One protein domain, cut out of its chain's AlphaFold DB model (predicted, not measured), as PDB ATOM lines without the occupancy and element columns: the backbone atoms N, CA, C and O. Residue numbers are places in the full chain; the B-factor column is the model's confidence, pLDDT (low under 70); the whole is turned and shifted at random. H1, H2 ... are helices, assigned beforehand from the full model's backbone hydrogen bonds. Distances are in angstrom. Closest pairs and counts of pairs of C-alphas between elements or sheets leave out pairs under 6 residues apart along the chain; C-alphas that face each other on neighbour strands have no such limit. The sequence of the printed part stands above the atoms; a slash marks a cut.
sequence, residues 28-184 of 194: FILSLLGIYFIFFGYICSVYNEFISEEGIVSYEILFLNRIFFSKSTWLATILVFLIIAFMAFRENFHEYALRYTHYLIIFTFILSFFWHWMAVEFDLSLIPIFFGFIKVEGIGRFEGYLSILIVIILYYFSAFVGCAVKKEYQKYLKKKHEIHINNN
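What this domain is: This is residues 28 to 184 of the 194 residues of an uncharacterized protein of Candidatus Prometheoarchaeum syntrophicum (UniProt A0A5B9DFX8). Three helices, H1, H3 and H4, make an up-and-down bundle, each running against the one before it, and the long helix H6 crosses H3 and H4. Residues 170 to 184 of H6 stick out as a free arm; short H2 and H5 pack on H6 near its other end. The printed part has 157 residues with six named helices, H1 to H6 in order, and no named strand: all helix. It is loose, with a radius of gyration of the C-alphas of 19.3 A, spanning 72 by 31 by 25 A.

How they stand to each other: H1, residues 28 to 54, touches H3, residues 74 to 90, at a shallow tilt of 6 degrees, opposite ways; the closest C-alphas, Phe 39 and Ala 76, are 5.4 A apart. With residues 28 to 40 alone H1 touches H4, residues 94 to 119, closest at C-alphas Phe 28 and Tyr 100, 6.8 A. H3 and H4 form a helical hairpin, closest at C-alphas Ala 88 and Ala 97, 4.9 A. H6, residues 143 to 184, touches H3 at a steep tilt of 46 degrees, closest at C-alphas Ala 85 and Gly 162, 4.1 A. H2, residues 64 to 69, touches H6, closest at C-alphas Asn 65 and Ser 147, 4.5 A. H5, residues 126 to 130, only just touches H6, with 3 pairs of C-alphas within 8 A, closest at Phe 130 and Gly 144, 4.9 A. H1 and H6 are apart. Every O i to N i+4 pair is within hydrogen-bond range in H2, H3, H4, H5 and H6; in H1, 17 of 23 are.

Where its parts are: H1 begins at C-alpha 28 (-7.516, -41.029, 6.897), has a kink of 33 degrees near residue 44 and measures 37.6 A. H3 measures 24.5 A, H4 36.6 A and H6 61.5 A, ending at C-alpha 184 (30.546, -49.787, 14.414).

The domain as a whole: The C-alphas of Glu 137 and Asn 184 are the two farthest apart, 73.2 A. The printed part has no cut, and the link from H5 to H6 is long. The pLDDT is under 70 in residues 48 to 59 and 136 to 141.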
ATOM      1  N   PHE A  28      -6.508 -41.853   7.562       91.81
ATOM      2  CA  PHE A  28      -7.516 -41.029   6.897       91.81
ATOM      3  C   PHE A  28      -8.777 -40.869   7.759       91.81
ATOM      4  O   PHE A  28      -9.214 -39.746   7.988       91.81
ATOM      5  N   ILE A  29      -9.307 -41.971   8.302       93.62
ATOM      6  CA  ILE A  29     -10.484 -41.961   9.183       93.62
ATOM      7  C   ILE A  29     -10.216 -41.122  10.434       93.62
ATOM      8  O   ILE A  29     -11.052 -40.312  10.808       93.62
ATOM      9  N   LEU A  30      -9.043 -41.252  11.057       94.19
ATOM     10  CA  LEU A  30      -8.690 -40.449  12.228       94.19
ATOM     11  C   LEU A  30      -8.680 -38.948  11.909       94.19
ATOM     12  O   LEU A  30      -9.134 -38.141  12.714       94.19
ATOM     13  N   SER A  31      -8.203 -38.580  10.722       93.69
ATOM     14  CA  SER A  31      -8.185 -37.183  10.268       93.69
ATOM     15  C   SER A  31      -9.593 -36.663   9.993       93.69
ATOM     16  O   SER A  31      -9.921 -35.537  10.356       93.69
ATOM     17  N   LEU A  32     -10.446 -37.511   9.415       94.62
ATOM     18  CA  LEU A  32     -11.862 -37.241   9.192       94.62
ATOM     19  C   LEU A  32     -12.597 -37.017  10.523       94.62
ATOM     20  O   LEU A  32     -13.295 -36.017  10.675       94.62
ATOM     21  N   LEU A  33     -12.378 -37.892  11.508       94.75
ATOM     22  CA  LEU A  33     -12.918 -37.745  12.862       94.75
ATOM     23  C   LEU A  33     -12.370 -36.498  13.560       94.75
ATOM     24  O   LEU A  33     -13.118 -35.818  14.251       94.75
ATOM     25  N   GLY A  34     -11.093 -36.168  13.355       93.88
ATOM     26  CA  GLY A  34     -10.493 -34.935  13.857       93.88
ATOM     27  C   GLY A  34     -11.183 -33.695  13.290       93.88
ATOM     28  O   GLY A  34     -11.566 -32.810  14.044       93.88
ATOM     29  N   ILE A  35     -11.418 -33.642  11.980       93.81
ATOM     30  CA  ILE A  35     -12.168 -32.535  11.370       93.81
ATOM     31  C   ILE A  35     -13.603 -32.488  11.915       93.81
ATOM     32  O   ILE A  35     -14.087 -31.422  12.280       93.81
ATOM     33  N   TYR A  36     -14.275 -33.632  12.030       92.88
ATOM     34  CA  TYR A  36     -15.651 -33.680  12.522       92.88
ATOM     35  C   TYR A  36     -15.780 -33.233  13.987       92.88
ATOM     36  O   TYR A  36     -16.541 -32.321  14.292       92.88
ATOM     37  N   PHE A  37     -15.032 -33.845  14.905       91.81
ATOM     38  CA  PHE A  37     -15.185 -33.590  16.338       91.81
ATOM     39  C   PHE A  37     -14.387 -32.388  16.828       91.81
ATOM     40  O   PHE A  37     -14.879 -31.633  17.657       91.81
ATOM     41  N   ILE A  38     -13.154 -32.206  16.349       92.62
ATOM     42  CA  ILE A  38     -12.280 -31.148  16.861       92.62
ATOM     43  C   ILE A  38     -12.597 -29.838  16.154       92.62
ATOM     44  O   ILE A  38     -12.877 -28.848  16.818       92.62
ATOM     45  N   PHE A  39     -12.577 -29.819  14.820       92.12
ATOM     46  CA  PHE A  39     -12.798 -28.578  14.080       92.12
ATOM     47  C   PHE A  39     -14.264 -28.138  14.147       92.12
ATOM     48  O   PHE A  39     -14.546 -27.078  14.705       92.12
ATOM     49  N   PHE A  40     -15.202 -28.955  13.659       89.88
ATOM     50  CA  PHE A  40     -16.619 -28.579  13.706       89.88
ATOM     51  C   PHE A  40     -17.182 -28.564  15.128       89.88
ATOM     52  O   PHE A  40     -17.912 -27.638  15.456       89.88
ATOM     53  N   GLY A  41     -16.797 -29.498  16.002       87.69
ATOM     54  CA  GLY A  41     -17.236 -29.455  17.401       87.69
ATOM     55  C   GLY A  41     -16.787 -28.186  18.137       87.69
ATOM     56  O   GLY A  41     -17.588 -27.586  18.852       87.69
ATOM     57  N   TYR A  42     -15.554 -27.712  17.915       88.38
ATOM     58  CA  TYR A  42     -15.099 -26.435  18.476       88.38
ATOM     59  C   TYR A  42     -15.864 -25.245  17.894       88.38
ATOM     60  O   TYR A  42     -16.314 -24.388  18.647       88.38
ATOM     61  N   ILE A  43     -16.035 -25.196  16.567       86.50
ATOM     62  CA  ILE A  43     -16.806 -24.140  15.894       86.50
ATOM     63  C   ILE A  43     -18.213 -24.079  16.474       86.50
ATOM     64  O   ILE A  43     -18.647 -23.019  16.906       86.50
ATOM     65  N   CYS A  44     -18.898 -25.217  16.545       80.75
ATOM     66  CA  CYS A  44     -20.235 -25.290  17.108       80.75
ATOM     67  C   CYS A  44     -20.255 -24.840  18.566       80.75
ATOM     68  O   CYS A  44     -21.165 -24.115  18.926       80.75
ATOM     69  N   SER A  45     -19.254 -25.182  19.381       84.06
ATOM     70  CA  SER A  45     -19.161 -24.686  20.761       84.06
ATOM     71  C   SER A  45     -19.012 -23.166  20.834       84.06
ATOM     72  O   SER A  45     -19.689 -22.544  21.642       84.06
ATOM     73  N   VAL A  46     -18.144 -22.574  20.007       81.56
ATOM     74  CA  VAL A  46     -17.919 -21.119  19.980       81.56
ATOM     75  C   VAL A  46     -19.170 -20.389  19.506       81.56
ATOM     76  O   VAL A  46     -19.539 -19.379  20.084       81.56
ATOM     77  N   TYR A  47     -19.839 -20.903  18.474       74.31
ATOM     78  CA  TYR A  47     -21.014 -20.257  17.897       74.31
ATOM     79  C   TYR A  47     -22.324 -20.573  18.638       74.31
ATOM     80  O   TYR A  47     -23.260 -19.790  18.518       74.31
ATOM     81  N   ASN A  48     -22.400 -21.633  19.458       64.69
ATOM     82  CA  ASN A  48     -23.577 -21.915  20.298       64.69
ATOM     83  C   ASN A  48     -23.852 -20.791  21.303       64.69
ATOM     84  O   ASN A  48     -25.007 -20.489  21.584       64.69
ATOM     85  N   GLU A  49     -22.799 -20.157  21.827       55.50
ATOM     86  CA  GLU A  49     -22.944 -19.007  22.724       55.50
ATOM     87  C   GLU A  49     -23.640 -17.837  22.008       55.50
ATOM     88  O   GLU A  49     -24.535 -17.212  22.573       55.50
ATOM     89  N   PHE A  50     -23.343 -17.622  20.721       52.25
ATOM     90  CA  PHE A  50     -23.948 -16.552  19.921       52.25
ATOM     91  C   PHE A  50     -25.361 -16.877  19.398       52.25
ATOM     92  O   PHE A  50     -26.128 -15.965  19.092       52.25
ATOM     93  N   ILE A  51     -25.732 -18.160  19.284       52.53
ATOM     94  CA  ILE A  51     -27.081 -18.585  18.854       52.53
ATOM     95  C   ILE A  51     -28.158 -18.097  19.838       52.53
ATOM     96  O   ILE A  51     -29.294 -17.857  19.435       52.53
ATOM     97  N   SER A  52     -27.795 -17.903  21.110       50.09
ATOM     98  CA  SER A  52     -28.736 -17.548  22.173       50.09
ATOM     99  C   SER A  52     -29.230 -16.093  22.160       50.09
ATOM    100  O   SER A  52     -30.313 -15.841  22.685       50.09
ATOM    101  N   GLU A  53     -28.499 -15.151  21.551       49.59
ATOM    102  CA  GLU A  53     -28.810 -13.716  21.685       49.59
ATOM    103  C   GLU A  53     -29.486 -13.085  20.455       49.59
ATOM    104  O   GLU A  53     -30.328 -12.208  20.632       49.59
ATOM    105  N   GLU A  54     -29.200 -13.526  19.218       48.72
ATOM    106  CA  GLU A  54     -29.698 -12.815  18.018       48.72
ATOM    107  C   GLU A  54     -30.191 -13.690  16.848       48.72
ATOM    108  O   GLU A  54     -30.721 -13.154  15.879       48.72
ATOM    109  N   GLY A  55     -30.057 -15.023  16.871       52.53
ATOM    110  CA  GLY A  55     -30.572 -15.893  15.791       52.53
ATOM    111  C   GLY A  55     -29.918 -15.725  14.399       52.53
ATOM    112  O   GLY A  55     -30.344 -16.370  13.443       52.53
ATOM    113  N   ILE A  56     -28.872 -14.896  14.264       51.41
ATOM    114  CA  ILE A  56     -28.229 -14.530  12.978       51.41
ATOM    115  C   ILE A  56     -26.990 -15.396  12.645       51.41
ATOM    116  O   ILE A  56     -26.541 -15.457  11.500       51.41
ATOM    117  N   VAL A  57     -26.457 -16.138  13.616       54.06
ATOM    118  CA  VAL A  57     -25.165 -16.869  13.545       54.06
ATOM    119  C   VAL A  57     -25.157 -18.037  12.549       54.06
ATOM    120  O   VAL A  57     -24.118 -18.508  12.086       54.06
ATOM    121  N   SER A  58     -26.345 -18.480  12.175       58.78
ATOM    122  CA  SER A  58     -26.653 -19.643  11.359       58.78
ATOM    123  C   SER A  58     -25.834 -19.765  10.069       58.78
ATOM    124  O   SER A  58     -25.295 -20.834   9.777       58.78
ATOM    125  N   TYR A  59     -25.680 -18.690   9.292       67.88
ATOM    126  CA  TYR A  59     -25.052 -18.776   7.965       67.88
ATOM    127  C   TYR A  59     -23.523 -18.842   7.997       67.88
ATOM    128  O   TYR A  59     -22.911 -19.266   7.017       67.88
ATOM    129  N   GLU A  60     -22.877 -18.462   9.098       75.50
ATOM    130  CA  GLU A  60     -21.413 -18.354   9.134       75.50
ATOM    131  C   GLU A  60     -20.720 -19.714   9.048       75.50
ATOM    132  O   GLU A  60     -19.665 -19.829   8.426       75.50
ATOM    133  N   ILE A  61     -21.355 -20.765   9.583       81.50
ATOM    134  CA  ILE A  61     -20.857 -22.149   9.513       81.50
ATOM    135  C   ILE A  61     -20.775 -22.640   8.059       81.50
ATOM    136  O   ILE A  61     -19.915 -23.463   7.725       81.50
ATOM    137  N   LEU A  62     -21.635 -22.108   7.184       85.31
ATOM    138  CA  LEU A  62     -21.653 -22.408   5.754       85.31
ATOM    139  C   LEU A  62     -20.463 -21.764   5.026       85.31
ATOM    140  O   LEU A  62     -19.850 -22.361   4.141       85.31
ATOM    141  N   PHE A  63     -20.108 -20.542   5.423       88.81
ATOM    142  CA  PHE A  63     -19.049 -19.746   4.810       88.81
ATOM    143  C   PHE A  63     -17.740 -19.887   5.589       88.81
ATOM    144  O   PHE A  63     -17.308 -18.992   6.320       88.81
ATOM    145  N   LEU A  64     -17.068 -21.024   5.386       90.56
ATOM    146  CA  LEU A  64     -15.808 -21.386   6.046       90.56
ATOM    147  C   LEU A  64     -14.719 -20.304   5.949       90.56
ATOM    148  O   LEU A  64     -13.869 -20.223   6.832       90.56
ATOM    149  N   ASN A  65     -14.735 -19.438   4.928       91.44
ATOM    150  CA  ASN A  65     -13.828 -18.289   4.864       91.44
ATOM    151  C   ASN A  65     -13.953 -17.367   6.086       91.44
ATOM    152  O   ASN A  65     -12.938 -16.914   6.608       91.44
ATOM    153  N   ARG A  66     -15.179 -17.100   6.548       88.62
ATOM    154  CA  ARG A  66     -15.431 -16.254   7.720       88.62
ATOM    155  C   ARG A  66     -14.919 -16.937   8.982       88.62
ATOM    156  O   ARG A  66     -14.251 -16.304   9.791       88.62
ATOM    157  N   ILE A  67     -15.124 -18.250   9.086       89.56
ATOM    158  CA  ILE A  67     -14.621 -19.053  10.202       89.56
ATOM    159  C   ILE A  67     -13.089 -19.052  10.244       89.56
ATOM    160  O   ILE A  67     -12.506 -18.834  11.302       89.56
ATOM    161  N   PHE A  68     -12.404 -19.268   9.121       91.81
ATOM    162  CA  PHE A  68     -10.941 -19.347   9.144       91.81
ATOM    163  C   PHE A  68     -10.259 -18.021   9.489       91.81
ATOM    164  O   PHE A  68      -9.153 -18.023  10.029       91.81
ATOM    165  N   PHE A  69     -10.910 -16.895   9.191       90.88
ATOM    166  CA  PHE A  69     -10.364 -15.562   9.443       90.88
ATOM    167  C   PHE A  69     -10.977 -14.845  10.651       90.88
ATOM    168  O   PHE A  69     -10.551 -13.734  10.976       90.88
ATOM    169  N   SER A  70     -11.928 -15.463  11.352       89.31
ATOM    170  CA  SER A  70     -12.468 -14.911  12.591       89.31
ATOM    171  C   SER A  70     -11.491 -15.097  13.755       89.31
ATOM    172  O   SER A  70     -10.860 -16.144  13.933       89.31
ATOM    173  N   LYS A  71     -11.379 -14.056  14.589       88.81
ATOM    174  CA  LYS A  71     -10.521 -14.055  15.782       88.81
ATOM    175  C   LYS A  71     -10.975 -15.055  16.838       88.81
ATOM    176  O   LYS A  71     -10.140 -15.477  17.624       88.81
ATOM    177  N   SER A  72     -12.254 -15.424  16.886       87.25
ATOM    178  CA  SER A  72     -12.755 -16.406  17.856       87.25
ATOM    179  C   SER A  72     -12.392 -17.840  17.461       87.25
ATOM    180  O   SER A  72     -12.182 -18.687  18.322       87.25
ATOM    181  N   THR A  73     -12.229 -18.111  16.164       89.44
ATOM    182  CA  THR A  73     -12.022 -19.458  15.606       89.44
ATOM    183  C   THR A  73     -10.634 -19.690  15.010       89.44
ATOM    184  O   THR A  73     -10.371 -20.736  14.411       89.44
ATOM    185  N   TRP A  74      -9.691 -18.767  15.219       90.75
ATOM    186  CA  TRP A  74      -8.301 -18.919  14.774       90.75
ATOM    187  C   TRP A  74      -7.653 -20.217  15.294       90.75
ATOM    188  O   TRP A  74      -6.939 -20.894  14.552       90.75
ATOM    189  N   LEU A  75      -7.959 -20.618  16.535       92.00
ATOM    190  CA  LEU A  75      -7.443 -21.851  17.128       92.00
ATOM    191  C   LEU A  75      -7.945 -23.089  16.372       92.00
ATOM    192  O   LEU A  75      -7.160 -23.992  16.093       92.00
ATOM    193  N   ALA A  76      -9.219 -23.108  15.963       91.88
ATOM    194  CA  ALA A  76      -9.777 -24.184  15.142       91.88
ATOM    195  C   ALA A  76      -9.051 -24.301  13.798       91.88
ATOM    196  O   ALA A  76      -8.739 -25.402  13.349       91.88
ATOM    197  N   THR A  77      -8.720 -23.163  13.188       93.81
ATOM    198  CA  THR A  77      -7.950 -23.104  11.937       93.81
ATOM    199  C   THR A  77      -6.567 -23.731  12.103       93.81
ATOM    200  O   THR A  77      -6.141 -24.529  11.268       93.81
ATOM    201  N   ILE A  78      -5.880 -23.443  13.210       95.75
ATOM    202  CA  ILE A  78      -4.590 -24.072  13.526       95.75
ATOM    203  C   ILE A  78      -4.756 -25.577  13.748       95.75
ATOM    204  O   ILE A  78      -3.954 -26.363  13.247       95.75
ATOM    205  N   LEU A  79      -5.797 -26.002  14.463       94.81
ATOM    206  CA  LEU A  79      -6.048 -27.422  14.707       94.81
ATOM    207  C   LEU A  79      -6.315 -28.177  13.403       94.81
ATOM    208  O   LEU A  79      -5.714 -29.229  13.187       94.81
ATOM    209  N   VAL A  80      -7.139 -27.634  12.500       95.88
ATOM    210  CA  VAL A  80      -7.399 -28.263  11.195       95.88
ATOM    211  C   VAL A  80      -6.121 -28.347  10.361       95.88
ATOM    212  O   VAL A  80      -5.831 -29.395   9.781       95.88
ATOM    213  N   PHE A  81      -5.307 -27.286  10.380       97.44
ATOM    214  CA  PHE A  81      -4.007 -27.256   9.718       97.44
ATOM    215  C   PHE A  81      -3.104 -28.386  10.232       97.44
ATOM    216  O   PHE A  81      -2.548 -29.158   9.447       97.44
ATOM    217  N   LEU A  82      -2.997 -28.534  11.556       97.31
ATOM    218  CA  LEU A  82      -2.177 -29.566  12.188       97.31
ATOM    219  C   LEU A  82      -2.695 -30.981  11.917       97.31
ATOM    220  O   LEU A  82      -1.885 -31.867  11.652       97.31
ATOM    221  N   ILE A  83      -4.012 -31.200  11.932       96.69
ATOM    222  CA  ILE A  83      -4.624 -32.501  11.620       96.69
ATOM    223  C   ILE A  83      -4.234 -32.941  10.204       96.69
ATOM    224  O   ILE A  83      -3.751 -34.058  10.008       96.69
ATOM    225  N   ILE A  84      -4.376 -32.052   9.218       97.31
ATOM    226  CA  ILE A  84      -4.068 -32.357   7.815       97.31
ATOM    227  C   ILE A  84      -2.559 -32.520   7.608       97.31
ATOM    228  O   ILE A  84      -2.122 -33.457   6.933       97.31
ATOM    229  N   ALA A  85      -1.745 -31.655   8.219       97.38
ATOM    230  CA  ALA A  85      -0.291 -31.768   8.162       97.38
ATOM    231  C   ALA A  85       0.197 -33.086   8.783       97.38
ATOM    232  O   ALA A  85       1.037 -33.771   8.197       97.38
ATOM    233  N   PHE A  86      -0.363 -33.495   9.923       96.31
ATOM    234  CA  PHE A  86      -0.038 -34.763  10.573       96.31
ATOM    235  C   PHE A  86      -0.475 -35.967   9.733       96.31
ATOM    236  O   PHE A  86       0.305 -36.908   9.548       96.31
ATOM    237  N   MET A  87      -1.679 -35.922   9.157       96.06
ATOM    238  CA  MET A  87      -2.159 -36.940   8.224       96.06
ATOM    239  C   MET A  87      -1.168 -37.130   7.070       96.06
ATOM    240  O   MET A  87      -0.753 -38.259   6.790       96.06
ATOM    241  N   ALA A  88      -0.769 -36.031   6.424       96.06
ATOM    242  CA  ALA A  88       0.163 -36.043   5.304       96.06
ATOM    243  C   ALA A  88       1.563 -36.516   5.724       96.06
ATOM    244  O   ALA A  88       2.168 -37.340   5.037       96.06
ATOM    245  N   PHE A  89       2.051 -36.080   6.890       95.00
ATOM    246  CA  PHE A  89       3.324 -36.518   7.462       95.00
ATOM    247  C   PHE A  89       3.375 -38.040   7.663       95.00
ATOM    248  O   PHE A  89       4.396 -38.688   7.406       95.00
ATOM    249  N   ARG A  90       2.268 -38.652   8.096       92.81
ATOM    250  CA  ARG A  90       2.193 -40.103   8.301       92.81
ATOM    251  C   ARG A  90       2.172 -40.902   7.002       92.81
ATOM    252  O   ARG A  90       2.672 -42.029   6.986       92.81
ATOM    253  N   GLU A  91       1.696 -40.332   5.903       90.75
ATOM    254  CA  GLU A  91       1.545 -41.057   4.643       90.75
ATOM    255  C   GLU A  91       2.882 -41.251   3.911       90.75
ATOM    256  O   GLU A  91       3.723 -40.357   3.840       90.75
ATOM    257  N   ASN A  92       3.136 -42.452   3.386       84.00
ATOM    258  CA  ASN A  92       4.448 -42.787   2.817       84.00
ATOM    259  C   ASN A  92       4.660 -42.242   1.401       84.00
ATOM    260  O   ASN A  92       5.798 -41.961   1.034       84.00
ATOM    261  N   PHE A  93       3.589 -42.092   0.619       83.88
ATOM    262  CA  PHE A  93       3.652 -41.503  -0.718       83.88
ATOM    263  C   PHE A  93       2.894 -40.184  -0.749       83.88
ATOM    264  O   PHE A  93       1.750 -40.104  -0.306       83.88
ATOM    265  N   HIS A  94       3.525 -39.163  -1.322       87.00
ATOM    266  CA  HIS A  94       2.986 -37.803  -1.324       87.00
ATOM    267  C   HIS A  94       1.685 -37.717  -2.138       87.00
ATOM    268  O   HIS A  94       0.751 -37.026  -1.746       87.00
ATOM    269  N   GLU A  95       1.566 -38.505  -3.209       86.94
ATOM    270  CA  GLU A  95       0.342 -38.589  -4.014       86.94
ATOM    271  C   GLU A  95      -0.869 -39.093  -3.216       86.94
ATOM    272  O   GLU A  95      -1.974 -38.575  -3.383       86.94
ATOM    273  N   TYR A  96      -0.682 -40.071  -2.318       88.62
ATOM    274  CA  TYR A  96      -1.779 -40.547  -1.467       88.62
ATOM    275  C   TYR A  96      -2.189 -39.486  -0.446       88.62
ATOM    276  O   TYR A  96      -3.385 -39.303  -0.231       88.62
ATOM    277  N   ALA A  97      -1.233 -38.743   0.121       90.94
ATOM    278  CA  ALA A  97      -1.535 -37.634   1.027       90.94
ATOM    279  C   ALA A  97      -2.392 -36.562   0.335       90.94
ATOM    280  O   ALA A  97      -3.407 -36.134   0.881       90.94
ATOM    281  N   LEU A  98      -2.032 -36.176  -0.894       92.75
ATOM    282  CA  LEU A  98      -2.791 -35.200  -1.682       92.75
ATOM    283  C   LEU A  98      -4.179 -35.721  -2.072       92.75
ATOM    284  O   LEU A  98      -5.153 -34.971  -2.007       92.75
ATOM    285  N   ARG A  99      -4.298 -37.008  -2.419       93.94
ATOM    286  CA  ARG A  99      -5.593 -37.633  -2.720       93.94
ATOM    287  C   ARG A  99      -6.513 -37.648  -1.497       93.94
ATOM    288  O   ARG A  99      -7.678 -37.289  -1.614       93.94
ATOM    289  N   TYR A 100      -5.995 -38.012  -0.327       93.88
ATOM    290  CA  TYR A 100      -6.756 -37.957   0.923       93.88
ATOM    291  C   TYR A 100      -7.148 -36.532   1.295       93.88
ATOM    292  O   TYR A 100      -8.292 -36.301   1.668       93.88
ATOM    293  N   THR A 101      -6.247 -35.571   1.101       96.31
ATOM    294  CA  THR A 101      -6.541 -34.147   1.303       96.31
ATOM    295  C   THR A 101      -7.711 -33.700   0.428       96.31
ATOM    296  O   THR A 101      -8.619 -33.042   0.920       96.31
ATOM    297  N   HIS A 102      -7.754 -34.135  -0.835       96.12
ATOM    298  CA  HIS A 102      -8.874 -33.844  -1.730       96.12
ATOM    299  C   HIS A 102     -10.210 -34.391  -1.200       96.12
ATOM    300  O   HIS A 102     -11.206 -33.671  -1.177       96.12
ATOM    301  N   TYR A 103     -10.233 -35.634  -0.705       95.88
ATOM    302  CA  TYR A 103     -11.438 -36.190  -0.080       95.88
ATOM    303  C   TYR A 103     -11.836 -35.443   1.200       95.88
ATOM    304  O   TYR A 103     -13.025 -35.236   1.427       95.88
ATOM    305  N   LEU A 104     -10.869 -34.991   2.008       95.44
ATOM    306  CA  LEU A 104     -11.150 -34.184   3.198       95.44
ATOM    307  C   LEU A 104     -11.766 -32.827   2.848       95.44
ATOM    308  O   LEU A 104     -12.646 -32.378   3.573       95.44
ATOM    309  N   ILE A 105     -11.355 -32.192   1.746       95.69
ATOM    310  CA  ILE A 105     -11.963 -30.939   1.265       95.69
ATOM    311  C   ILE A 105     -13.450 -31.157   0.971       95.69
ATOM    312  O   ILE A 105     -14.295 -30.454   1.520       95.69
ATOM    313  N   ILE A 106     -13.774 -32.172   0.161       95.44
ATOM    314  CA  ILE A 106     -15.164 -32.512  -0.190       95.44
ATOM    315  C   ILE A 106     -15.973 -32.797   1.079       95.44
ATOM    316  O   ILE A 106     -17.062 -32.260   1.267       95.44
ATOM    317  N   PHE A 107     -15.411 -33.604   1.978       94.94
ATOM    318  CA  PHE A 107     -16.058 -33.960   3.233       94.94
ATOM    319  C   PHE A 107     -16.278 -32.751   4.153       94.94
ATOM    320  O   PHE A 107     -17.316 -32.659   4.797       94.94
ATOM    321  N   THR A 108     -15.351 -31.790   4.178       95.06
ATOM    322  CA  THR A 108     -15.477 -30.562   4.980       95.06
ATOM    323  C   THR A 108     -16.669 -29.723   4.525       95.06
ATOM    324  O   THR A 108     -17.410 -29.228   5.368       95.06
ATOM    325  N   PHE A 109     -16.912 -29.609   3.215       93.00
ATOM    326  CA  PHE A 109     -18.111 -28.929   2.718       93.00
ATOM    327  C   PHE A 109     -19.385 -29.674   3.097       93.00
ATOM    328  O   PHE A 109     -20.294 -29.063   3.646       93.00
ATOM    329  N   ILE A 110     -19.437 -30.994   2.891       92.88
ATOM    330  CA  ILE A 110     -20.601 -31.804   3.289       92.88
ATOM    331  C   ILE A 110     -20.903 -31.615   4.780       92.88
ATOM    332  O   ILE A 110     -22.055 -31.414   5.153       92.88
ATOM    333  N   LEU A 111     -19.871 -31.626   5.627       91.62
ATOM    334  CA  LEU A 111     -20.030 -31.394   7.057       91.62
ATOM    335  C   LEU A 111     -20.485 -29.981   7.400       91.62
ATOM    336  O   LEU A 111     -21.292 -29.833   8.306       91.62
ATOM    337  N   SER A 112     -19.997 -28.961   6.700       90.31
ATOM    338  CA  SER A 112     -20.428 -27.575   6.903       90.31
ATOM    339  C   SER A 112     -21.930 -27.415   6.641       90.31
ATOM    340  O   SER A 112     -22.638 -26.876   7.491       90.31
ATOM    341  N   PHE A 113     -22.443 -27.990   5.547       89.38
ATOM    342  CA  PHE A 113     -23.885 -28.044   5.279       89.38
ATOM    343  C   PHE A 113     -24.640 -28.865   6.328       89.38
ATOM    344  O   PHE A 113     -25.666 -28.420   6.837       89.38
ATOM    345  N   PHE A 114     -24.126 -30.047   6.680       88.81
ATOM    346  CA  PHE A 114     -24.750 -30.913   7.678       88.81
ATOM    347  C   PHE A 114     -24.880 -30.216   9.037       88.81
ATOM    348  O   PHE A 114     -25.952 -30.228   9.634       88.81
ATOM    349  N   TRP A 115     -23.816 -29.574   9.513       85.56
ATOM    350  CA  TRP A 115     -23.824 -28.847  10.778       85.56
ATOM    351  C   TRP A 115     -24.732 -27.627  10.744       85.56
ATOM    352  O   TRP A 115     -25.432 -27.381  11.722       85.56
ATOM    353  N   HIS A 116     -24.773 -26.905   9.624       82.44
ATOM    354  CA  HIS A 116     -25.729 -25.820   9.446       82.44
ATOM    355  C   HIS A 116     -27.177 -26.319   9.584       82.44
ATOM    356  O   HIS A 116     -27.941 -25.768  10.373       82.44
ATOM    357  N   TRP A 117     -27.543 -27.404   8.893       85.00
ATOM    358  CA  TRP A 117     -28.887 -27.983   8.997       85.00
ATOM    359  C   TRP A 117     -29.221 -28.494  10.399       85.00
ATOM    360  O   TRP A 117     -30.373 -28.412  10.811       85.00
ATOM    361  N   MET A 118     -28.233 -29.006  11.134       81.94
ATOM    362  CA  MET A 118     -28.421 -29.431  12.524       81.94
ATOM    363  C   MET A 118     -28.619 -28.256  13.489       81.94
ATOM    364  O   MET A 118     -29.282 -28.427  14.507       81.94
ATOM    365  N   ALA A 119     -28.020 -27.098  13.207       76.19
ATOM    366  CA  ALA A 119     -28.066 -25.932  14.087       76.19
ATOM    367  C   ALA A 119     -29.325 -25.069  13.902       76.19
ATOM    368  O   ALA A 119     -29.699 -24.346  14.820       76.19
ATOM    369  N   VAL A 120     -29.943 -25.114  12.720       74.88
ATOM    370  CA  VAL A 120     -31.010 -24.188  12.320       74.88
ATOM    371  C   VAL A 120     -32.248 -24.988  11.936       74.88
ATOM    372  O   VAL A 120     -32.953 -25.483  12.806       74.88
ATOM    373  N   GLU A 121     -32.482 -25.163  10.639       76.94
ATOM    374  CA  GLU A 121     -33.499 -26.022  10.059       76.94
ATOM    375  C   GLU A 121     -32.979 -26.535   8.713       76.94
ATOM    376  O   GLU A 121     -32.078 -25.959   8.090       76.94
ATOM    377  N   PHE A 122     -33.540 -27.649   8.255       82.94
ATOM    378  CA  PHE A 122     -33.179 -28.209   6.963       82.94
ATOM    379  C   PHE A 122     -33.778 -27.373   5.825       82.94
ATOM    380  O   PHE A 122     -34.980 -27.435   5.572       82.94
ATOM    381  N   ASP A 123     -32.926 -26.644   5.101       82.19
ATOM    382  CA  ASP A 123     -33.309 -25.890   3.906       82.19
ATOM    383  C   ASP A 123     -32.378 -26.197   2.718       82.19
ATOM    384  O   ASP A 123     -31.157 -26.013   2.771       82.19
ATOM    385  N   LEU A 124     -32.969 -26.671   1.619       85.62
ATOM    386  CA  LEU A 124     -32.278 -26.972   0.362       85.62
ATOM    387  C   LEU A 124     -32.006 -25.723  -0.487       85.62
ATOM    388  O   LEU A 124     -31.146 -25.768  -1.371       85.62
ATOM    389  N   SER A 125     -32.688 -24.607  -0.220       83.88
ATOM    390  CA  SER A 125     -32.495 -23.333  -0.922       83.88
ATOM    391  C   SER A 125     -31.087 -22.749  -0.713       83.88
ATOM    392  O   SER A 125     -30.591 -21.971  -1.526       83.88
ATOM    393  N   LEU A 126     -30.388 -23.205   0.327       81.81
ATOM    394  CA  LEU A 126     -29.042 -22.767   0.694       81.81
ATOM    395  C   LEU A 126     -27.958 -23.224  -0.272       81.81
ATOM    396  O   LEU A 126     -26.949 -22.543  -0.430       81.81
ATOM    397  N   ILE A 127     -28.155 -24.357  -0.946       85.19
ATOM    398  CA  ILE A 127     -27.189 -24.881  -1.916       85.19
ATOM    399  C   ILE A 127     -26.987 -23.878  -3.067       85.19
ATOM    400  O   ILE A 127     -25.847 -23.464  -3.299       85.19
ATOM    401  N   PRO A 128     -28.038 -23.417  -3.776       84.06
ATOM    402  CA  PRO A 128     -27.860 -22.422  -4.828       84.06
ATOM    403  C   PRO A 128     -27.408 -21.048  -4.308       84.06
ATOM    404  O   PRO A 128     -26.732 -20.334  -5.049       84.06
ATOM    405  N   ILE A 129     -27.712 -20.684  -3.057       82.88
ATOM    406  CA  ILE A 129     -27.184 -19.464  -2.416       82.88
ATOM    407  C   ILE A 129     -25.668 -19.577  -2.210       82.88
ATOM    408  O   ILE A 129     -24.925 -18.676  -2.594       82.88
ATOM    409  N   PHE A 130     -25.190 -20.703  -1.674       84.88
ATOM    410  CA  PHE A 130     -23.769 -20.962  -1.452       84.88
ATOM    411  C   PHE A 130     -22.967 -20.892  -2.755       84.88
ATOM    412  O   PHE A 130     -21.925 -20.244  -2.815       84.88
ATOM    413  N   PHE A 131     -23.476 -21.496  -3.829       85.00
ATOM    414  CA  PHE A 131     -22.842 -21.416  -5.147       85.00
ATOM    415  C   PHE A 131     -23.080 -20.079  -5.871       85.00
ATOM    416  O   PHE A 131     -22.651 -19.928  -7.009       85.00
ATOM    417  N   GLY A 132     -23.744 -19.103  -5.248       76.75
ATOM    418  CA  GLY A 132     -23.931 -17.765  -5.812       76.75
ATOM    419  C   GLY A 132     -24.923 -17.688  -6.979       76.75
ATOM    420  O   GLY A 132     -24.966 -16.664  -7.665       76.75
ATOM    421  N   PHE A 133     -25.736 -18.728  -7.206       82.38
ATOM    422  CA  PHE A 133     -26.806 -18.717  -8.211       82.38
ATOM    423  C   PHE A 133     -27.957 -17.786  -7.808       82.38
ATOM    424  O   PHE A 133     -28.581 -17.168  -8.670       82.38
ATOM    425  N   ILE A 134     -28.218 -17.655  -6.504       77.44
ATOM    426  CA  ILE A 134     -29.246 -16.774  -5.939       77.44
ATOM    427  C   ILE A 134     -28.558 -15.688  -5.111       77.44
ATOM    428  O   ILE A 134     -27.684 -15.975  -4.295       77.44
ATOM    429  N   LYS A 135     -28.938 -14.424  -5.326       73.19
ATOM    430  CA  LYS A 135     -28.439 -13.296  -4.530       73.19
ATOM    431  C   LYS A 135     -29.312 -13.138  -3.287       73.19
ATOM    432  O   LYS A 135     -30.515 -12.944  -3.427       73.19
ATOM    433  N   VAL A 136     -28.690 -13.149  -2.114       69.94
ATOM    434  CA  VAL A 136     -29.335 -12.857  -0.827       69.94
ATOM    435  C   VAL A 136     -28.734 -11.575  -0.261       69.94
ATOM    436  O   VAL A 136     -27.560 -11.275  -0.484       69.94
ATOM    437  N   GLU A 137     -29.548 -10.771   0.409       68.31
ATOM    438  CA  GLU A 137     -29.093  -9.547   1.064       68.31
ATOM    439  C   GLU A 137     -28.161  -9.901   2.239       68.31
ATOM    440  O   GLU A 137     -28.456 -10.798   3.019       68.31
ATOM    441  N   GLY A 138     -26.986  -9.267   2.321       64.69
ATOM    442  CA  GLY A 138     -25.981  -9.555   3.360       64.69
ATOM    443  C   GLY A 138     -24.990 -10.696   3.067       64.69
ATOM    444  O   GLY A 138     -23.972 -10.792   3.755       64.69
ATOM    445  N   ILE A 139     -25.212 -11.505   2.022       69.19
ATOM    446  CA  ILE A 139     -24.269 -12.539   1.554       69.19
ATOM    447  C   ILE A 139     -23.725 -12.129   0.183       69.19
ATOM    448  O   ILE A 139     -24.461 -12.012  -0.804       69.19
ATOM    449  N   GLY A 140     -22.414 -11.903   0.090       63.84
ATOM    450  CA  GLY A 140     -21.772 -11.612  -1.187       63.84
ATOM    451  C   GLY A 140     -21.871 -12.802  -2.150       63.84
ATOM    452  O   GLY A 140     -21.602 -13.937  -1.768       63.84
ATOM    453  N   ARG A 141     -22.150 -12.547  -3.441       69.19
ATOM    454  CA  ARG A 141     -22.183 -13.589  -4.500       69.19
ATOM    455  C   ARG A 141     -20.920 -14.457  -4.560       69.19
ATOM    456  O   ARG A 141     -20.954 -15.560  -5.092       69.19
ATOM    457  N   PHE A 142     -19.803 -13.940  -4.056       81.44
ATOM    458  CA  PHE A 142     -18.495 -14.576  -4.133       81.44
ATOM    459  C   PHE A 142     -18.089 -15.323  -2.859       81.44
ATOM    460  O   PHE A 142     -17.026 -15.935  -2.846       81.44
ATOM    461  N   GLU A 143     -18.897 -15.306  -1.799       84.56
ATOM    462  CA  GLU A 143     -18.478 -15.853  -0.504       84.56
ATOM    463  C   GLU A 143     -18.312 -17.373  -0.501       84.56
ATOM    464  O   GLU A 143     -17.310 -17.870   0.015       84.56
ATOM    465  N   GLY A 144     -19.219 -18.122  -1.134       86.31
ATOM    466  CA  GLY A 144     -19.061 -19.574  -1.246       86.31
ATOM    467  C   GLY A 144     -17.864 -19.967  -2.114       86.31
ATOM    468  O   GLY A 144     -17.081 -20.836  -1.734       86.31
ATOM    469  N   TYR A 145     -17.629 -19.262  -3.227       90.06
ATOM    470  CA  TYR A 145     -16.426 -19.463  -4.047       90.06
ATOM    471  C   TYR A 145     -15.139 -19.144  -3.283       90.06
ATOM    472  O   TYR A 145     -14.149 -19.866  -3.399       90.06
ATOM    473  N   LEU A 146     -15.159 -18.087  -2.471       92.12
ATOM    474  CA  LEU A 146     -14.035 -17.708  -1.629       92.12
ATOM    475  C   LEU A 146     -13.783 -18.760  -0.538       92.12
ATOM    476  O   LEU A 146     -12.636 -19.143  -0.322       92.12
ATOM    477  N   SER A 147     -14.839 -19.296   0.081       92.94
ATOM    478  CA  SER A 147     -14.758 -20.441   0.998       92.94
ATOM    479  C   SER A 147     -14.117 -21.661   0.341       92.94
ATOM    480  O   SER A 147     -13.189 -22.237   0.905       92.94
ATOM    481  N   ILE A 148     -14.547 -22.019  -0.874       93.00
ATOM    482  CA  ILE A 148     -13.949 -23.107  -1.664       93.00
ATOM    483  C   ILE A 148     -12.456 -22.872  -1.867       93.00
ATOM    484  O   ILE A 148     -11.643 -23.742  -1.549       93.00
ATOM    485  N   LEU A 149     -12.084 -21.685  -2.342       95.81
ATOM    486  CA  LEU A 149     -10.694 -21.342  -2.612       95.81
ATOM    487  C   LEU A 149      -9.828 -21.404  -1.346       95.81
ATOM    488  O   LEU A 149      -8.747 -21.992  -1.374       95.81
ATOM    489  N   ILE A 150     -10.300 -20.841  -0.233       96.19
ATOM    490  CA  ILE A 150      -9.553 -20.816   1.031       96.19
ATOM    491  C   ILE A 150      -9.381 -22.220   1.599       96.19
ATOM    492  O   ILE A 150      -8.267 -22.561   1.988       96.19
ATOM    493  N   VAL A 151     -10.431 -23.050   1.610       96.62
ATOM    494  CA  VAL A 151     -10.322 -24.448   2.061       96.62
ATOM    495  C   VAL A 151      -9.282 -25.185   1.224       96.62
ATOM    496  O   VAL A 151      -8.403 -25.833   1.786       96.62
ATOM    497  N   ILE A 152      -9.335 -25.055  -0.106       97.44
ATOM    498  CA  ILE A 152      -8.373 -25.686  -1.020       97.44
ATOM    499  C   ILE A 152      -6.945 -25.246  -0.683       97.44
ATOM    500  O   ILE A 152      -6.082 -26.101  -0.474       97.44
ATOM    501  N   ILE A 153      -6.695 -23.935  -0.606       97.75
ATOM    502  CA  ILE A 153      -5.364 -23.388  -0.316       97.75
ATOM    503  C   ILE A 153      -4.877 -23.882   1.045       97.75
ATOM    504  O   ILE A 153      -3.786 -24.440   1.130       97.75
ATOM    505  N   LEU A 154      -5.686 -23.729   2.095       97.56
ATOM    506  CA  LEU A 154      -5.324 -24.107   3.456       97.56
ATOM    507  C   LEU A 154      -5.013 -25.603   3.554       97.56
ATOM    508  O   LEU A 154      -3.986 -25.984   4.117       97.56
ATOM    509  N   TYR A 155      -5.863 -26.458   2.985       97.81
ATOM    510  CA  TYR A 155      -5.733 -27.910   3.098       97.81
ATOM    511  C   TYR A 155      -4.516 -28.414   2.325       97.81
ATOM    512  O   TYR A 155      -3.704 -29.164   2.873       97.81
ATOM    513  N   TYR A 156      -4.334 -27.976   1.076       98.00
ATOM    514  CA  TYR A 156      -3.161 -28.375   0.300       98.00
ATOM    515  C   TYR A 156      -1.867 -27.806   0.870       98.00
ATOM    516  O   TYR A 156      -0.864 -28.519   0.900       98.00
ATOM    517  N   PHE A 157      -1.881 -26.571   1.371       98.00
ATOM    518  CA  PHE A 157      -0.722 -25.987   2.033       98.00
ATOM    519  C   PHE A 157      -0.350 -26.769   3.302       98.00
ATOM    520  O   PHE A 157       0.810 -27.140   3.474       98.00
ATOM    521  N   SER A 158      -1.333 -27.136   4.129       98.00
ATOM    522  CA  SER A 158      -1.131 -27.986   5.314       98.00
ATOM    523  C   SER A 158      -0.518 -29.339   4.945       98.00
ATOM    524  O   SER A 158       0.479 -29.770   5.530       98.00
ATOM    525  N   ALA A 159      -1.076 -30.004   3.930       97.62
ATOM    526  CA  ALA A 159      -0.581 -31.290   3.453       97.62
ATOM    527  C   ALA A 159       0.845 -31.186   2.887       97.62
ATOM    528  O   ALA A 159       1.683 -32.058   3.136       97.62
ATOM    529  N   PHE A 160       1.144 -30.108   2.160       97.12
ATOM    530  CA  PHE A 160       2.478 -29.825   1.641       97.12
ATOM    531  C   PHE A 160       3.496 -29.658   2.773       97.12
ATOM    532  O   PHE A 160       4.548 -30.298   2.737       97.12
ATOM    533  N   VAL A 161       3.165 -28.873   3.803       97.69
ATOM    534  CA  VAL A 161       4.014 -28.695   4.989       97.69
ATOM    535  C   VAL A 161       4.266 -30.035   5.681       97.69
ATOM    536  O   VAL A 161       5.419 -30.375   5.945       97.69
ATOM    537  N   GLY A 162       3.229 -30.852   5.890       96.81
ATOM    538  CA  GLY A 162       3.371 -32.196   6.461       96.81
ATOM    539  C   GLY A 162       4.332 -33.095   5.671       96.81
ATOM    540  O   GLY A 162       5.222 -33.732   6.245       96.81
ATOM    541  N   CYS A 163       4.211 -33.105   4.341       96.00
ATOM    542  CA  CYS A 163       5.116 -33.839   3.451       96.00
ATOM    543  C   CYS A 163       6.558 -33.303   3.496       96.00
ATOM    544  O   CYS A 163       7.506 -34.091   3.554       96.00
ATOM    545  N   ALA A 164       6.736 -31.980   3.495       95.81
ATOM    546  CA  ALA A 164       8.048 -31.341   3.557       95.81
ATOM    547  C   ALA A 164       8.779 -31.685   4.864       95.81
ATOM    548  O   ALA A 164       9.927 -32.136   4.830       95.81
ATOM    549  N   VAL A 165       8.087 -31.585   6.003       96.69
ATOM    550  CA  VAL A 165       8.624 -31.957   7.322       96.69
ATOM    551  C   VAL A 165       9.018 -33.436   7.355       96.69
ATOM    552  O   VAL A 165      10.102 -33.779   7.833       96.69
ATOM    553  N   LYS A 166       8.197 -34.329   6.785       94.88
ATOM    554  CA  LYS A 166       8.520 -35.763   6.686       94.88
ATOM    555  C   LYS A 166       9.809 -36.002   5.902       94.88
ATOM    556  O   LYS A 166      10.636 -36.819   6.313       94.88
ATOM    557  N   LYS A 167       9.980 -35.312   4.773       94.19
ATOM    558  CA  LYS A 167      11.160 -35.452   3.912       94.19
ATOM    559  C   LYS A 167      12.438 -35.079   4.661       94.19
ATOM    560  O   LYS A 167      13.406 -35.835   4.605       94.19
ATOM    561  N   GLU A 168      12.432 -33.967   5.392       94.56
ATOM    562  CA  GLU A 168      13.579 -33.557   6.211       94.56
ATOM    563  C   GLU A 168      13.838 -34.529   7.368       94.56
ATOM    564  O   GLU A 168      14.974 -34.958   7.578       94.56
ATOM    565  N   TYR A 169      12.784 -34.989   8.047       94.25
ATOM    566  CA  TYR A 169      12.908 -35.986   9.112       94.25
ATOM    567  C   TYR A 169      13.536 -37.303   8.620       94.25
ATOM    568  O   TYR A 169      14.421 -37.866   9.264       94.25
ATOM    569  N   GLN A 170      13.146 -37.784   7.436       92.44
ATOM    570  CA  GLN A 170      13.729 -38.987   6.839       92.44
ATOM    571  C   GLN A 170      15.204 -38.812   6.462       92.44
ATOM    572  O   GLN A 170      15.986 -39.744   6.653       92.44
ATOM    573  N   LYS A 171      15.605 -37.642   5.946       94.00
ATOM    574  CA  LYS A 171      17.024 -37.343   5.677       94.00
ATOM    575  C   LYS A 171      17.846 -37.391   6.962       94.00
ATOM    576  O   LYS A 171      18.911 -38.006   6.981       94.00
ATOM    577  N   TYR A 172      17.330 -36.793   8.036       93.69
ATOM    578  CA  TYR A 172      17.978 -36.813   9.343       93.69
ATOM    579  C   TYR A 172      18.187 -38.243   9.863       93.69
ATOM    580  O   TYR A 172      19.290 -38.598  10.280       93.69
ATOM    581  N   LEU A 173      17.163 -39.099   9.769       92.44
ATOM    582  CA  LEU A 173      17.264 -40.498  10.194       92.44
ATOM    583  C   LEU A 173      18.289 -41.299   9.382       92.44
ATOM    584  O   LEU A 173      19.046 -42.070   9.969       92.44
ATOM    585  N   LYS A 174      18.345 -41.104   8.057       93.00
ATOM    586  CA  LYS A 174      19.348 -41.761   7.201       93.00
ATOM    587  C   LYS A 174      20.766 -41.373   7.604       93.00
ATOM    588  O   LYS A 174      21.581 -42.253   7.860       93.00
ATOM    589  N   LYS A 175      21.018 -40.073   7.778       92.44
ATOM    590  CA  LYS A 175      22.320 -39.559   8.222       92.44
ATOM    591  C   LYS A 175      22.733 -40.148   9.574       92.44
ATOM    592  O   LYS A 175      23.872 -40.567   9.747       92.44
ATOM    593  N   LYS A 176      21.805 -40.228  10.533       91.00
ATOM    594  CA  LYS A 176      22.067 -40.836  11.848       91.00
ATOM    595  C   LYS A 176      22.420 -42.324  11.738       91.00
ATOM    596  O   LYS A 176      23.296 -42.797  12.457       91.00
ATOM    597  N   HIS A 177      21.746 -43.057  10.853       89.50
ATOM    598  CA  HIS A 177      22.006 -44.477  10.633       89.50
ATOM    599  C   HIS A 177      23.373 -44.729   9.984       89.50
ATOM    600  O   HIS A 177      24.103 -45.606  10.436       89.50
ATOM    601  N   GLU A 178      23.754 -43.923   8.992       89.19
ATOM    602  CA  GLU A 178      25.074 -43.981   8.350       89.19
ATOM    603  C   GLU A 178      26.207 -43.724   9.353       89.19
ATOM    604  O   GLU A 178      27.179 -44.474   9.385       89.19
ATOM    605  N   ILE A 179      26.047 -42.729  10.234       86.75
ATOM    606  CA  ILE A 179      27.014 -42.444  11.308       86.75
ATOM    607  C   ILE A 179      27.159 -43.647  12.251       86.75
ATOM    608  O   ILE A 179      28.273 -44.027  12.598       86.75
ATOM    609  N   HIS A 180      26.049 -44.274  12.648       80.69
ATOM    610  CA  HIS A 180      26.081 -45.436  13.536       80.69
ATOM    611  C   HIS A 180      26.755 -46.656  12.889       80.69
ATOM    612  O   HIS A 180      27.519 -47.357  13.546       80.69
ATOM    613  N   ILE A 181      26.498 -46.919  11.603       83.56
ATOM    614  CA  ILE A 181      27.172 -48.001  10.868       83.56
ATOM    615  C   ILE A 181      28.675 -47.728  10.773       83.56
ATOM    616  O   ILE A 181      29.469 -48.627  11.040       83.56
ATOM    617  N   ASN A 182      29.066 -46.496  10.435       82.00
ATOM    618  CA  ASN A 182      30.474 -46.137  10.304       82.00
ATOM    619  C   ASN A 182      31.225 -46.261  11.640       82.00
ATOM    620  O   ASN A 182      32.322 -46.803  11.683       82.00
ATOM    621  N   ASN A 183      30.606 -45.843  12.748       77.44
ATOM    622  CA  ASN A 183      31.196 -45.993  14.080       77.44
ATOM    623  C   ASN A 183      31.390 -47.471  14.469       77.44
ATOM    624  O   ASN A 183      32.431 -47.818  15.017       77.44
ATOM    625  N   ASN A 184      30.442 -48.351  14.127       74.31
ATOM    626  CA  ASN A 184      30.546 -49.787  14.414       74.31
ATOM    627  C   ASN A 184      31.588 -50.515  13.545       74.31
ATOM    628  O   ASN A 184      32.108 -51.544  13.959       74.31
TER     629      ASN A 184